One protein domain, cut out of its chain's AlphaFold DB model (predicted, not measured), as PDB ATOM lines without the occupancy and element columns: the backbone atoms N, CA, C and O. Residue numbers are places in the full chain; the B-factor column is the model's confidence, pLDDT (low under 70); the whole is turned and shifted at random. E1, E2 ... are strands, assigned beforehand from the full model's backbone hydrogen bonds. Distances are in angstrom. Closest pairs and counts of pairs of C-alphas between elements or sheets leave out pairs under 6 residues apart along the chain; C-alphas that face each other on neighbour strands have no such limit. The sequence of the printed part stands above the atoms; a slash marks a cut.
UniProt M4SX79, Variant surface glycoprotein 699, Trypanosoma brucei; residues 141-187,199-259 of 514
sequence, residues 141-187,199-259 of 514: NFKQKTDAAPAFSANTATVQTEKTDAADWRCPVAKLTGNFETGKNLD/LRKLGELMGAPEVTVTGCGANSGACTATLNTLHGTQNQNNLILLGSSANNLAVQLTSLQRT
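AT A GLANCE: This is residues 141 to 187 and 199 to 259 of the 514 residues of the protein "Variant surface glycoprotein 699" of Trypanosoma brucei (UniProt M4SX79). There is little regular structure: a long hairpin, E5 and E6, has the short pair E1 and E4 beside E6, with a small hairpin, E2 and E3, farther off; residues 168 to 187 stick out. The 108 printed residues hold no named helix and six strands, E1 to E6 in order, in three antiparallel two-strand sheets. The class is all strand, with under half of the residues, 29, in strands. The whole is extended, radius of gyration of the C-alphas 20.5 A, spanning 69 by 29 by 26 A.

HOW THE PARTS SIT: Look first at E5, residues 209 to 216, and E6, residues 250 to 258: N 212 and O 255 are 2.8 A apart. E1, residues 142 to 144, comes closest to E6 at the C-alphas of Lys 143 and Ser 255, 4.7 A. Its antiparallel neighbour is E4, residues 161 to 163; N 143 and O 162 are 3.0 A apart. E2, residues 151 to 153, and E3, residues 156 to 158, form a hairpin, N 151 to O 158 2.9 A, apart from E6.

IN THESE COORDINATES: Find C-alpha 142 at (171.554, 172.424, 174.275), where E1 begins; E6, 24.0 A long, ends at C-alpha 258 at (174.722, 177.984, 167.155).

THE WHOLE: Residues 188 to 198 are cut out, a 24.3 A gap between C-alphas 187 and 199. E5 to E6 is a long link; pLDDT is under 70 at 215 to 250, among others.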
ATOM      1  N   ASN A 141     174.318 176.487 174.341       91.94
ATOM      2  CA  ASN A 141     174.186 175.159 173.761       91.94
ATOM      3  C   ASN A 141     173.112 174.337 174.492       91.94
ATOM      4  O   ASN A 141     172.842 174.535 175.684       91.94
ATOM      5  N   PHE A 142     172.530 173.383 173.772       92.19
ATOM      6  CA  PHE A 142     171.554 172.424 174.275       92.19
ATOM      7  C   PHE A 142     171.882 171.009 173.784       92.19
ATOM      8  O   PHE A 142     172.479 170.824 172.726       92.19
ATOM      9  N   LYS A 143     171.407 169.998 174.510       88.62
ATOM     10  CA  LYS A 143     171.325 168.598 174.053       88.62
ATOM     11  C   LYS A 143     169.954 168.027 174.416       88.62
ATOM     12  O   LYS A 143     169.205 168.653 175.168       88.62
ATOM     13  N   GLN A 144     169.626 166.830 173.941       85.62
ATOM     14  CA  GLN A 144     168.448 166.103 174.418       85.62
ATOM     15  C   GLN A 144     168.566 165.744 175.910       85.62
ATOM     16  O   GLN A 144     169.585 165.205 176.345       85.62
ATOM     17  N   LYS A 145     167.519 166.040 176.689       84.31
ATOM     18  CA  LYS A 145     167.465 165.800 178.138       84.31
ATOM     19  C   LYS A 145     167.421 164.297 178.431       84.31
ATOM     20  O   LYS A 145     166.582 163.597 177.872       84.31
ATOM     21  N   THR A 146     168.323 163.799 179.281       75.19
ATOM     22  CA  THR A 146     168.656 162.357 179.358       75.19
ATOM     23  C   THR A 146     167.738 161.489 180.232       75.19
ATOM     24  O   THR A 146     167.976 160.288 180.362       75.19
ATOM     25  N   ASP A 147     166.706 162.065 180.838       74.75
ATOM     26  CA  ASP A 147     165.647 161.370 181.587       74.75
ATOM     27  C   ASP A 147     164.271 161.468 180.886       74.75
ATOM     28  O   ASP A 147     163.274 160.964 181.405       74.75
ATOM     29  N   ALA A 148     164.203 162.116 179.715       71.38
ATOM     30  CA  ALA A 148     162.959 162.490 179.059       71.38
ATOM     31  C   ALA A 148     162.680 161.612 177.828       71.38
ATOM     32  O   ALA A 148     163.341 161.704 176.789       71.38
ATOM     33  N   ALA A 149     161.633 160.791 177.915       66.94
ATOM     34  CA  ALA A 149     161.053 160.148 176.741       66.94
ATOM     35  C   ALA A 149     160.550 161.217 175.744       66.94
ATOM     36  O   ALA A 149     159.842 162.141 176.160       66.94
ATOM     37  N   PRO A 150     160.878 161.120 174.440       71.12
ATOM     38  CA  PRO A 150     160.266 161.975 173.428       71.12
ATOM     39  C   PRO A 150     158.754 161.744 173.360       71.12
ATOM     40  O   PRO A 150     158.282 160.613 173.480       71.12
ATOM     41  N   ALA A 151     157.988 162.809 173.136       69.88
ATOM     42  CA  ALA A 151     156.558 162.701 172.874       69.88
ATOM     43  C   ALA A 151     156.321 162.510 171.369       69.88
ATOM     44  O   ALA A 151     156.878 163.250 170.560       69.88
ATOM     45  N   PHE A 152     155.480 161.548 170.992       68.06
ATOM     46  CA  PHE A 152     155.178 161.226 169.594       68.06
ATOM     47  C   PHE A 152     153.701 161.487 169.280       68.06
ATOM     48  O   PHE A 152     152.827 161.176 170.088       68.06
ATOM     49  N   SER A 153     153.415 162.035 168.099       63.84
ATOM     50  CA  SER A 153     152.053 162.235 167.591       63.84
ATOM     51  C   SER A 153     152.042 162.140 166.067       63.84
ATOM     52  O   SER A 153     152.622 162.987 165.386       63.84
ATOM     53  N   ALA A 154     151.404 161.093 165.534       68.25
ATOM     54  CA  ALA A 154     151.434 160.734 164.114       68.25
ATOM     55  C   ALA A 154     152.868 160.760 163.534       68.25
ATOM     56  O   ALA A 154     153.693 159.937 163.920       68.25
ATOM     57  N   ASN A 155     153.169 161.714 162.648       60.22
ATOM     58  CA  ASN A 155     154.467 161.850 161.974       60.22
ATOM     59  C   ASN A 155     155.436 162.819 162.691       60.22
ATOM     60  O   ASN A 155     156.477 163.166 162.134       60.22
ATOM     61  N   THR A 156     155.100 163.277 163.899       62.41
ATOM     62  CA  THR A 156     155.854 164.287 164.660       62.41
ATOM     63  C   THR A 156     156.450 163.685 165.930       62.41
ATOM     64  O   THR A 156     155.760 162.992 166.679       62.41
ATOM     65  N   ALA A 157     157.712 164.017 166.214       71.94
ATOM     66  CA  ALA A 157     158.386 163.717 167.475       71.94
ATOM     67  C   ALA A 157     158.868 165.013 168.147       71.94
ATOM     68  O   ALA A 157     159.485 165.863 167.504       71.94
ATOM     69  N   THR A 158     158.615 165.143 169.447       78.62
ATOM     70  CA  THR A 158     158.993 166.294 170.274       78.62
ATOM     71  C   THR A 158     159.976 165.841 171.345       78.62
ATOM     72  O   THR A 158     159.618 165.084 172.249       78.62
ATOM     73  N   VAL A 159     161.217 166.324 171.264       81.00
ATOM     74  CA  VAL A 159     162.250 166.092 172.282       81.00
ATOM     75  C   VAL A 159     162.292 167.236 173.290       81.00
ATOM     76  O   VAL A 159     162.184 168.403 172.921       81.00
ATOM     77  N   GLN A 160     162.490 166.906 174.567       85.88
ATOM     78  CA  GLN A 160     162.871 167.898 175.570       85.88
ATOM     79  C   GLN A 160     164.384 168.112 175.509       85.88
ATOM     80  O   GLN A 160     165.150 167.150 175.405       85.88
ATOM     81  N   THR A 161     164.820 169.365 175.590       89.94
ATOM     82  CA  THR A 161     166.236 169.733 175.640       89.94
ATOM     83  C   THR A 161     166.635 170.211 177.029       89.94
ATOM     84  O   THR A 161     165.832 170.771 177.772       89.94
ATOM     85  N   GLU A 162     167.904 170.010 177.372       91.12
ATOM     86  CA  GLU A 162     168.539 170.639 178.527       91.12
ATOM     87  C   GLU A 162     169.751 171.462 178.089       91.12
ATOM     88  O   GLU A 162     170.394 171.165 177.077       91.12
ATOM     89  N   LYS A 163     170.037 172.531 178.837       91.88
ATOM     90  CA  LYS A 163     171.179 173.409 178.584       91.88
ATOM     91  C   LYS A 163     172.482 172.696 178.951       91.88
ATOM     92  O   LYS A 163     172.573 172.087 180.014       91.88
ATOM     93  N   THR A 164     173.485 172.823 178.093       90.00
ATOM     94  CA  THR A 164     174.844 172.310 178.311       90.00
ATOM     95  C   THR A 164     175.827 173.452 178.573       90.00
ATOM     96  O   THR A 164     175.434 174.621 178.689       90.00
ATOM     97  N   ASP A 165     177.114 173.120 178.693       86.19
ATOM     98  CA  ASP A 165     178.182 174.110 178.767       86.19
ATOM     99  C   ASP A 165     178.115 175.080 177.583       86.19
ATOM    100  O   ASP A 165     177.999 174.699 176.415       86.19
ATOM    101  N   ALA A 166     178.147 176.369 177.914       85.12
ATOM    102  CA  ALA A 166     178.088 177.435 176.931       85.12
ATOM    103  C   ALA A 166     179.390 177.511 176.126       85.12
ATOM    104  O   ALA A 166     180.465 177.234 176.660       85.12
ATOM    105  N   ALA A 167     179.296 177.939 174.866       85.38
ATOM    106  CA  ALA A 167     180.453 178.021 173.982       85.38
ATOM    107  C   ALA A 167     181.558 178.948 174.532       85.38
ATOM    108  O   ALA A 167     181.292 179.942 175.216       85.38
ATOM    109  N   ASP A 168     182.807 178.626 174.201       84.25
ATOM    110  CA  ASP A 168     184.026 179.313 174.646       84.25
ATOM    111  C   ASP A 168     184.076 180.791 174.225       84.25
ATOM    112  O   ASP A 168     184.530 181.647 174.982       84.25
ATOM    113  N   TRP A 169     183.531 181.110 173.049       85.06
ATOM    114  CA  TRP A 169     183.444 182.463 172.490       85.06
ATOM    115  C   TRP A 169     182.363 183.360 173.122       85.06
ATOM    116  O   TRP A 169     182.188 184.504 172.693       85.06
ATOM    117  N   ARG A 170     181.638 182.879 174.140       88.56
ATOM    118  CA  ARG A 170     180.691 183.674 174.938       88.56
ATOM    119  C   ARG A 170     181.383 184.870 175.598       88.56
ATOM    120  O   ARG A 170     182.423 184.708 176.232       88.56
ATOM    121  N   CYS A 171     180.758 186.049 175.570       89.06
ATOM    122  CA  CYS A 171     181.302 187.209 176.277       89.06
ATOM    123  C   CYS A 171     181.455 186.930 177.789       89.06
ATOM    124  O   CYS A 171     180.493 186.476 178.425       89.06
ATOM    125  N   PRO A 172     182.630 187.210 178.388       82.94
ATOM    126  CA  PRO A 172     182.890 186.905 179.788       82.94
ATOM    127  C   PRO A 172     182.041 187.780 180.714       82.94
ATOM    128  O   PRO A 172     181.910 188.986 180.511       82.94
ATOM    129  N   VAL A 173     181.508 187.182 181.782       72.75
ATOM    130  CA  VAL A 173     180.763 187.898 182.833       72.75
ATOM    131  C   VAL A 173     181.759 188.533 183.814       72.75
ATOM    132  O   VAL A 173     181.895 188.124 184.965       72.75
ATOM    133  N   ALA A 174     182.523 189.505 183.315       70.62
ATOM    134  CA  ALA A 174     183.528 190.245 184.069       70.62
ATOM    135  C   ALA A 174     182.938 191.506 184.728       70.62
ATOM    136  O   ALA A 174     181.941 192.066 184.269       70.62
ATOM    137  N   LYS A 175     183.589 192.003 185.788       67.94
ATOM    138  CA  LYS A 175     183.300 193.346 186.314       67.94
ATOM    139  C   LYS A 175     183.832 194.397 185.340       67.94
ATOM    140  O   LYS A 175     185.007 194.365 184.986       67.94
ATOM    141  N   LEU A 176     182.988 195.356 184.965       65.81
ATOM    142  CA  LEU A 176     183.396 196.515 184.172       65.81
ATOM    143  C   LEU A 176     184.328 197.407 185.009       65.81
ATOM    144  O   LEU A 176     183.950 197.874 186.081       65.81
ATOM    145  N   THR A 177     185.547 197.640 184.524       64.38
ATOM    146  CA  THR A 177     186.630 198.333 185.254       64.38
ATOM    147  C   THR A 177     186.650 199.854 185.058       64.38
ATOM    148  O   THR A 177     187.527 200.527 185.600       64.38
ATOM    149  N   GLY A 178     185.731 200.408 184.256       66.94
ATOM    150  CA  GLY A 178     185.651 201.843 183.928       66.94
ATOM    151  C   GLY A 178     186.845 202.395 183.130       66.94
ATOM    152  O   GLY A 178     186.937 203.602 182.906       66.94
ATOM    153  N   ASN A 179     187.767 201.527 182.713       74.38
ATOM    154  CA  ASN A 179     189.034 201.866 182.074       74.38
ATOM    155  C   ASN A 179     189.348 200.854 180.965       74.38
ATOM    156  O   ASN A 179     188.891 199.713 181.008       74.38
ATOM    157  N   PHE A 180     190.138 201.280 179.982       74.38
ATOM    158  CA  PHE A 180     190.646 200.404 178.929       74.38
ATOM    159  C   PHE A 180     191.730 199.455 179.478       74.38
ATOM    160  O   PHE A 180     192.281 199.674 180.558       74.38
ATOM    161  N   GLU A 181     192.037 198.393 178.732       73.69
ATOM    162  CA  GLU A 181     193.155 197.491 179.043       73.69
ATOM    163  C   GLU A 181     194.500 198.240 178.991       73.69
ATOM    164  O   GLU A 181     194.671 199.169 178.202       73.69
ATOM    165  N   THR A 182     195.478 197.828 179.801       67.44
ATOM    166  CA  THR A 182     196.793 198.485 179.876       67.44
ATOM    167  C   THR A 182     197.456 198.602 178.498       67.44
ATOM    168  O   THR A 182     197.597 197.618 177.778       67.44
ATOM    169  N   GLY A 183     197.865 199.820 178.130       65.12
ATOM    170  CA  GLY A 183     198.445 200.136 176.816       65.12
ATOM    171  C   GLY A 183     197.423 200.516 175.736       65.12
ATOM    172  O   GLY A 183     197.805 201.132 174.743       65.12
ATOM    173  N   LYS A 184     196.128 200.243 175.937       75.19
ATOM    174  CA  LYS A 184     195.045 200.720 175.065       75.19
ATOM    175  C   LYS A 184     194.431 201.985 175.653       75.19
ATOM    176  O   LYS A 184     194.157 202.056 176.844       75.19
ATOM    177  N   ASN A 185     194.195 202.986 174.814       75.06
ATOM    178  CA  ASN A 185     193.540 204.236 175.184       75.06
ATOM    179  C   ASN A 185     192.658 204.725 174.033       75.06
ATOM    180  O   ASN A 185     192.890 204.418 172.865       75.06
ATOM    181  N   LEU A 186     191.639 205.506 174.376       81.50
ATOM    182  CA  LEU A 186     190.773 206.185 173.423       81.50
ATOM    183  C   LEU A 186     190.285 207.480 174.068       81.50
ATOM    184  O   LEU A 186     189.664 207.453 175.131       81.50
ATOM    185  N   ASP A 187     190.568 208.607 173.420       85.25
ATOM    186  CA  ASP A 187     189.900 209.872 173.702       85.25
ATOM    187  C   ASP A 187     188.687 209.994 172.776       85.25
ATOM    188  O   ASP A 187     188.812 210.170 171.565       85.25
ATOM    189  N   LEU A 199     172.162 197.007 165.494       88.81
ATOM    190  CA  LEU A 199     171.222 196.259 166.329       88.81
ATOM    191  C   LEU A 199     169.965 195.790 165.581       88.81
ATOM    192  O   LEU A 199     169.285 194.881 166.054       88.81
ATOM    193  N   ARG A 200     169.656 196.333 164.398       84.38
ATOM    194  CA  ARG A 200     168.569 195.814 163.544       84.38
ATOM    195  C   ARG A 200     168.906 194.427 162.982       84.38
ATOM    196  O   ARG A 200     168.003 193.670 162.638       84.38
ATOM    197  N   LYS A 201     170.194 194.067 162.959       86.25
ATOM    198  CA  LYS A 201     170.734 192.760 162.555       86.25
ATOM    199  C   LYS A 201     170.977 191.812 163.739       86.25
ATOM    200  O   LYS A 201     171.671 190.812 163.585       86.25
ATOM    201  N   LEU A 202     170.379 192.054 164.915       81.94
ATOM    202  CA  LEU A 202     170.547 191.215 166.121       81.94
ATOM    203  C   LEU A 202     170.282 189.713 165.879       81.94
ATOM    204  O   LEU A 202     170.889 188.874 166.536       81.94
ATOM    205  N   GLY A 203     169.420 189.369 164.914       79.62
ATOM    206  CA  GLY A 203     169.188 187.985 164.484       79.62
ATOM    207  C   GLY A 203     170.408 187.309 163.846       79.62
ATOM    208  O   GLY A 203     170.658 186.140 164.119       79.62
ATOM    209  N   GLU A 204     171.207 188.047 163.069       85.81
ATOM    210  CA  GLU A 204     172.471 187.569 162.484       85.81
ATOM    211  C   GLU A 204     173.511 187.321 163.593       85.81
ATOM    212  O   GLU A 204     174.226 186.321 163.583       85.81
ATOM    213  N   LEU A 205     173.518 188.181 164.620       83.38
ATOM    214  CA  LEU A 205     174.391 188.073 165.798       83.38
ATOM    215  C   LEU A 205     174.035 186.905 166.734       83.38
ATOM    216  O   LEU A 205     174.813 186.592 167.634       83.38
ATOM    217  N   MET A 206     172.886 186.250 166.539       82.75
ATOM    218  CA  MET A 206     172.562 184.998 167.230       82.75
ATOM    219  C   MET A 206     173.167 183.758 166.554       82.75
ATOM    220  O   MET A 206     173.027 182.659 167.094       82.75
ATOM    221  N   GLY A 207     173.813 183.901 165.392       83.50
ATOM    222  CA  GLY A 207     174.361 182.782 164.624       83.50
ATOM    223  C   GLY A 207     173.291 181.887 163.988       83.50
ATOM    224  O   GLY A 207     172.103 181.939 164.329       83.50
ATOM    225  N   ALA A 208     173.713 181.032 163.059       86.00
ATOM    226  CA  ALA A 208     172.839 180.010 162.490       86.00
ATOM    227  C   ALA A 208     172.657 178.869 163.510       86.00
ATOM    228  O   ALA A 208     173.649 178.445 164.104       86.00
ATOM    229  N   PRO A 209     171.432 178.360 163.743       87.19
ATOM    230  CA  PRO A 209     171.238 177.170 164.562       87.19
ATOM    231  C   PRO A 209     171.796 175.943 163.833       87.19
ATOM    232  O   PRO A 209     171.465 175.696 162.675       87.19
ATOM    233  N   GLU A 210     172.612 175.165 164.530       86.94
ATOM    234  CA  GLU A 210     173.192 173.922 164.036       86.94
ATOM    235  C   GLU A 210     172.644 172.758 164.865       86.94
ATOM    236  O   GLU A 210     172.678 172.780 166.098       86.94
ATOM    237  N   VAL A 211     172.099 171.753 164.179       86.81
ATOM    238  CA  VAL A 211     171.415 170.610 164.794       86.81
ATOM    239  C   VAL A 211     172.191 169.343 164.459       86.81
ATOM    240  O   VAL A 211     172.081 168.810 163.355       86.81
ATOM    241  N   THR A 212     172.979 168.849 165.410       83.88
ATOM    242  CA  THR A 212     173.661 167.561 165.286       83.88
ATOM    243  C   THR A 212     172.701 166.446 165.692       83.88
ATOM    244  O   THR A 212     172.285 166.342 166.849       83.88
ATOM    245  N   VAL A 213     172.358 165.599 164.724       78.19
ATOM    246  CA  VAL A 213     171.565 164.384 164.923       78.19
ATOM    247  C   VAL A 213     172.472 163.181 164.694       78.19
ATOM    248  O   VAL A 213     173.156 163.105 163.674       78.19
ATOM    249  N   THR A 214     172.491 162.237 165.631       75.25
ATOM    250  CA  THR A 214     173.324 161.028 165.547       75.25
ATOM    251  C   THR A 214     172.442 159.791 165.420       75.25
ATOM    252  O   THR A 214     171.484 159.631 166.175       75.25
ATOM    253  N   GLY A 215     172.759 158.921 164.456       67.69
ATOM    254  CA  GLY A 215     172.102 157.623 164.288       67.69
ATOM    255  C   GLY A 215     172.552 156.611 165.342       67.69
ATOM    256  O   GLY A 215     173.708 156.604 165.765       67.69
ATOM    257  N   CYS A 216     171.633 155.749 165.768       67.31
ATOM    258  CA  CYS A 216     171.848 154.778 166.836       67.31
ATOM    259  C   CYS A 216     171.694 153.358 166.276       67.31
ATOM    260  O   CYS A 216     170.615 153.000 165.810       67.31
ATOM    261  N   GLY A 217     172.775 152.566 166.324       55.38
ATOM    262  CA  GLY A 217     172.884 151.218 165.732       55.38
ATOM    263  C   GLY A 217     172.008 150.133 166.380       55.38
ATOM    264  O   GLY A 217     171.899 149.027 165.856       55.38
ATOM    265  N   ALA A 218     171.397 150.455 167.516       58.75
ATOM    266  CA  ALA A 218     170.392 149.673 168.217       58.75
ATOM    267  C   ALA A 218     169.498 150.635 169.016       58.75
ATOM    268  O   ALA A 218     169.904 151.761 169.320       58.75
ATOM    269  N   ASN A 219     168.322 150.178 169.444       56.75
ATOM    270  CA  ASN A 219     167.487 150.910 170.399       56.75
ATOM    271  C   ASN A 219     168.076 150.940 171.827       56.75
ATOM    272  O   ASN A 219     167.598 151.687 172.674       56.75
ATOM    273  N   SER A 220     169.120 150.152 172.104       53.84
ATOM    274  CA  SER A 220     169.757 150.020 173.414       53.84
ATOM    275  C   SER A 220     170.922 151.003 173.632       53.84
ATOM    276  O   SER A 220     172.093 150.627 173.559       53.84
ATOM    277  N   GLY A 221     170.599 152.258 173.951       53.84
ATOM    278  CA  GLY A 221     171.423 153.131 174.808       53.84
ATOM    279  C   GLY A 221     172.783 153.657 174.309       53.84
ATOM    280  O   GLY A 221     173.383 154.451 175.029       53.84
ATOM    281  N   ALA A 222     173.279 153.275 173.128       55.88
ATOM    282  CA  ALA A 222     174.563 153.754 172.599       55.88
ATOM    283  C   ALA A 222     174.473 154.166 171.117       55.88
ATOM    284  O   ALA A 222     174.261 153.335 170.234       55.88
ATOM    285  N   CYS A 223     174.684 155.455 170.845       56.72
ATOM    286  CA  CYS A 223     174.728 156.023 169.496       56.72
ATOM    287  C   CYS A 223     176.175 156.421 169.165       56.72
ATOM    288  O   CYS A 223     176.750 157.276 169.838       56.72
ATOM    289  N   THR A 224     176.778 155.802 168.148       53.59
ATOM    290  CA  THR A 224     178.169 156.057 167.735       53.59
ATOM    291  C   THR A 224     178.219 156.691 166.349       53.59
ATOM    292  O   THR A 224     177.506 156.281 165.437       53.59
ATOM    293  N   ALA A 225     179.106 157.671 166.159       47.00
ATOM    294  CA  ALA A 225     179.220 158.470 164.929       47.00
ATOM    295  C   ALA A 225     179.818 157.717 163.711       47.00
ATOM    296  O   ALA A 225     180.377 158.334 162.810       47.00
ATOM    297  N   THR A 226     179.743 156.384 163.694       39.62
ATOM    298  CA  THR A 226     180.425 155.493 162.739       39.62
ATOM    299  C   THR A 226     179.480 154.765 161.775       39.62
ATOM    300  O   THR A 226     179.943 153.929 161.002       39.62
ATOM    301  N   LEU A 227     178.169 155.040 161.813       40.34
ATOM    302  CA  LEU A 227     177.150 154.331 161.022       40.34
ATOM    303  C   LEU A 227     176.302 155.295 160.175       40.34
ATOM    304  O   LEU A 227     175.607 156.161 160.699       40.34
ATOM    305  N   ASN A 228     176.318 155.094 158.853       37.66
ATOM    306  CA  ASN A 228     175.695 155.974 157.849       37.66
ATOM    307  C   ASN A 228     174.218 155.626 157.527       37.66
ATOM    308  O   ASN A 228     173.754 155.891 156.419       37.66
ATOM    309  N   THR A 229     173.480 154.968 158.431       37.31
ATOM    310  CA  THR A 229     172.222 154.261 158.096       37.31
ATOM    311  C   THR A 229     171.020 154.663 158.959       37.31
ATOM    312  O   THR A 229     171.049 154.511 160.178       37.31
ATOM    313  N   LEU A 230     169.927 155.091 158.312       41.94
ATOM    314  CA  LEU A 230     168.648 155.490 158.925       41.94
ATOM    315  C   LEU A 230     167.528 154.462 158.639       41.94
ATOM    316  O   LEU A 230     166.926 154.535 157.572       41.94
ATOM    317  N   HIS A 231     167.239 153.527 159.564       38.44
ATOM    318  CA  HIS A 231     166.090 152.581 159.505       38.44
ATOM    319  C   HIS A 231     166.087 151.589 160.722       38.44
ATOM    320  O   HIS A 231     166.899 150.679 160.688       38.44
ATOM    321  N   GLY A 232     165.248 151.539 161.784       34.38
ATOM    322  CA  GLY A 232     164.108 152.298 162.367       34.38
ATOM    323  C   GLY A 232     163.496 151.539 163.595       34.38
ATOM    324  O   GLY A 232     164.033 150.511 163.945       34.38
ATOM    325  N   THR A 233     162.401 151.961 164.243       33.38
ATOM    326  CA  THR A 233     161.650 151.358 165.406       33.38
ATOM    327  C   THR A 233     162.295 150.887 166.752       33.38
ATOM    328  O   THR A 233     163.494 150.686 166.904       33.38
ATOM    329  N   GLN A 234     161.367 150.651 167.711       40.59
ATOM    330  CA  GLN A 234     161.406 150.126 169.094       40.59
ATOM    331  C   GLN A 234     161.795 151.133 170.198       40.59
ATOM    332  O   GLN A 234     162.965 151.366 170.477       40.59
ATOM    333  N   ASN A 235     160.765 151.711 170.840       40.59
ATOM    334  CA  ASN A 235     160.815 152.907 171.700       40.59
ATOM    335  C   ASN A 235     161.657 152.720 172.969       40.59
ATOM    336  O   ASN A 235     161.407 151.791 173.733       40.59
ATOM    337  N   GLN A 236     162.547 153.677 173.247       51.62
ATOM    338  CA  GLN A 236     163.209 153.858 174.546       51.62
ATOM    339  C   GLN A 236     163.385 155.357 174.854       51.62
ATOM    340  O   GLN A 236     163.219 156.211 173.979       51.62
ATOM    341  N   ASN A 237     163.717 155.687 176.106       49.09
ATOM    342  CA  ASN A 237     163.986 157.067 176.520       49.09
ATOM    343  C   ASN A 237     165.133 157.676 175.696       49.09
ATOM    344  O   ASN A 237     166.054 156.975 175.283       49.09
ATOM    345  N   ASN A 238     165.096 158.995 175.497       51.31
ATOM    346  CA  ASN A 238     166.108 159.767 174.765       51.31
ATOM    347  C   ASN A 238     166.267 159.434 173.264       51.31
ATOM    348  O   ASN A 238     167.157 159.993 172.627       51.31
ATOM    349  N   LEU A 239     165.417 158.584 172.674       60.53
ATOM    350  CA  LEU A 239     165.562 158.112 171.292       60.53
ATOM    351  C   LEU A 239     164.327 158.420 170.434       60.53
ATOM    352  O   LEU A 239     163.211 158.028 170.766       60.53
ATOM    353  N   ILE A 240     164.530 159.104 169.303       66.62
ATOM    354  CA  ILE A 240     163.502 159.314 168.275       66.62
ATOM    355  C   ILE A 240     163.514 158.105 167.336       66.62
ATOM    356  O   ILE A 240     164.518 157.837 166.675       66.62
ATOM    357  N   LEU A 241     162.398 157.385 167.240       61.75
ATOM    358  CA  LEU A 241     162.269 156.282 166.291       61.75
ATOM    359  C   LEU A 241     162.068 156.752 164.854       61.75
ATOM    360  O   LEU A 241     161.437 157.776 164.599       61.75
ATOM    361  N   LEU A 242     162.500 155.909 163.917       62.94
ATOM    362  CA  LEU A 242     162.045 155.950 162.525       62.94
ATOM    363  C   LEU A 242     160.916 154.916 162.316       62.94
ATOM    364  O   LEU A 242     160.711 154.041 163.161       62.94
ATOM    365  N   GLY A 243     160.164 155.043 161.217       55.09
ATOM    366  CA  GLY A 243     158.923 154.294 160.955       55.09
ATOM    367  C   GLY A 243     159.065 152.774 160.768       55.09
ATOM    368  O   GLY A 243     160.162 152.234 160.730       55.09
ATOM    369  N   SER A 244     157.925 152.085 160.634       53.66
ATOM    370  CA  SER A 244     157.773 150.621 160.767       53.66
ATOM    371  C   SER A 244     158.486 149.728 159.743       53.66
ATOM    372  O   SER A 244     158.596 148.527 159.980       53.66
ATOM    373  N   SER A 245     158.994 150.267 158.632       54.97
ATOM    374  CA  SER A 245     159.695 149.538 157.552       54.97
ATOM    375  C   SER A 245     161.089 149.012 157.932       54.97
ATOM    376  O   SER A 245     161.895 148.667 157.067       54.97
ATOM    377  N   ALA A 246     161.413 149.079 159.220       56.84
ATOM    378  CA  ALA A 246     162.753 149.275 159.725       56.84
ATOM    379  C   ALA A 246     162.684 149.202 161.253       56.84
ATOM    380  O   ALA A 246     161.927 149.992 161.799       56.84
ATOM    381  N   ASN A 247     163.346 148.263 161.949       52.34
ATOM    382  CA  ASN A 247     162.826 147.856 163.271       52.34
ATOM    383  C   ASN A 247     163.776 147.704 164.486       52.34
ATOM    384  O   ASN A 247     163.290 147.309 165.548       52.34
ATOM    385  N   ASN A 248     165.053 148.083 164.396       56.94
ATOM    386  CA  ASN A 248     166.013 148.154 165.509       56.94
ATOM    387  C   ASN A 248     166.758 149.502 165.762       56.94
ATOM    388  O   ASN A 248     167.568 149.532 166.686       56.94
ATOM    389  N   LEU A 249     166.559 150.582 164.989       62.94
ATOM    390  CA  LEU A 249     167.345 151.836 165.048       62.94
ATOM    391  C   LEU A 249     166.543 153.088 165.450       62.94
ATOM    392  O   LEU A 249     165.342 153.220 165.200       62.94
ATOM    393  N   ALA A 250     167.270 154.082 165.961       69.31
ATOM    394  CA  ALA A 250     166.757 155.399 166.329       69.31
ATOM    395  C   ALA A 250     167.729 156.526 165.933       69.31
ATOM    396  O   ALA A 250     168.834 156.271 165.447       69.31
ATOM    397  N   VAL A 251     167.328 157.774 166.179       74.06
ATOM    398  CA  VAL A 251     168.213 158.947 166.167       74.06
ATOM    399  C   VAL A 251     168.110 159.727 167.481       74.06
ATOM    400  O   VAL A 251     167.054 159.760 168.116       74.06
ATOM    401  N   GLN A 252     169.200 160.381 167.878       77.00
ATOM    402  CA  GLN A 252     169.270 161.248 169.057       77.00
ATOM    403  C   GLN A 252     169.685 162.669 168.655       77.00
ATOM    404  O   GLN A 252     170.579 162.843 167.823       77.00
ATOM    405  N   LEU A 253     169.082 163.686 169.281       81.81
ATOM    406  CA  LEU A 253     169.574 165.065 169.222       81.81
ATOM    407  C   LEU A 253     170.781 165.201 170.166       81.81
ATOM    408  O   LEU A 253     170.631 165.396 171.376       81.81
ATOM    409  N   THR A 254     171.985 165.067 169.613       82.19
ATOM    410  CA  THR A 254     173.238 165.098 170.381       82.19
ATOM    411  C   THR A 254     173.742 166.517 170.627       82.19
ATOM    412  O   THR A 254     174.312 166.767 171.688       82.19
ATOM    413  N   SER A 255     173.457 167.461 169.724       87.75
ATOM    414  CA  SER A 255     173.673 168.894 169.956       87.75
ATOM    415  C   SER A 255     172.638 169.755 169.231       87.75
ATOM    416  O   SER A 255     172.320 169.523 168.066       87.75
ATOM    417  N   LEU A 256     172.144 170.782 169.916       90.19
ATOM    418  CA  LEU A 256     171.574 171.987 169.323       90.19
ATOM    419  C   LEU A 256     172.463 173.148 169.777       90.19
ATOM    420  O   LEU A 256     172.383 173.604 170.921       90.19
ATOM    421  N   GLN A 257     173.325 173.597 168.873       91.25
ATOM    422  CA  GLN A 257     174.255 174.702 169.085       91.25
ATOM    423  C   GLN A 257     173.978 175.826 168.084       91.25
ATOM    424  O   GLN A 257     173.033 175.766 167.291       91.25
ATOM    425  N   ARG A 258     174.775 176.892 168.131       89.62
ATOM    426  CA  ARG A 258     174.722 177.984 167.155       89.62
ATOM    427  C   ARG A 258     176.123 178.294 166.662       89.62
ATOM    428  O   ARG A 258     177.076 178.258 167.439       89.62
ATOM    429  N   THR A 259     176.247 178.612 165.377       87.62
ATOM    430  CA  THR A 259     177.529 179.041 164.816       87.62
ATOM    431  C   THR A 259     177.981 180.343 165.476       87.62
ATOM    432  O   THR A 259     177.167 181.208 165.812       87.62
TER     433      THR A 259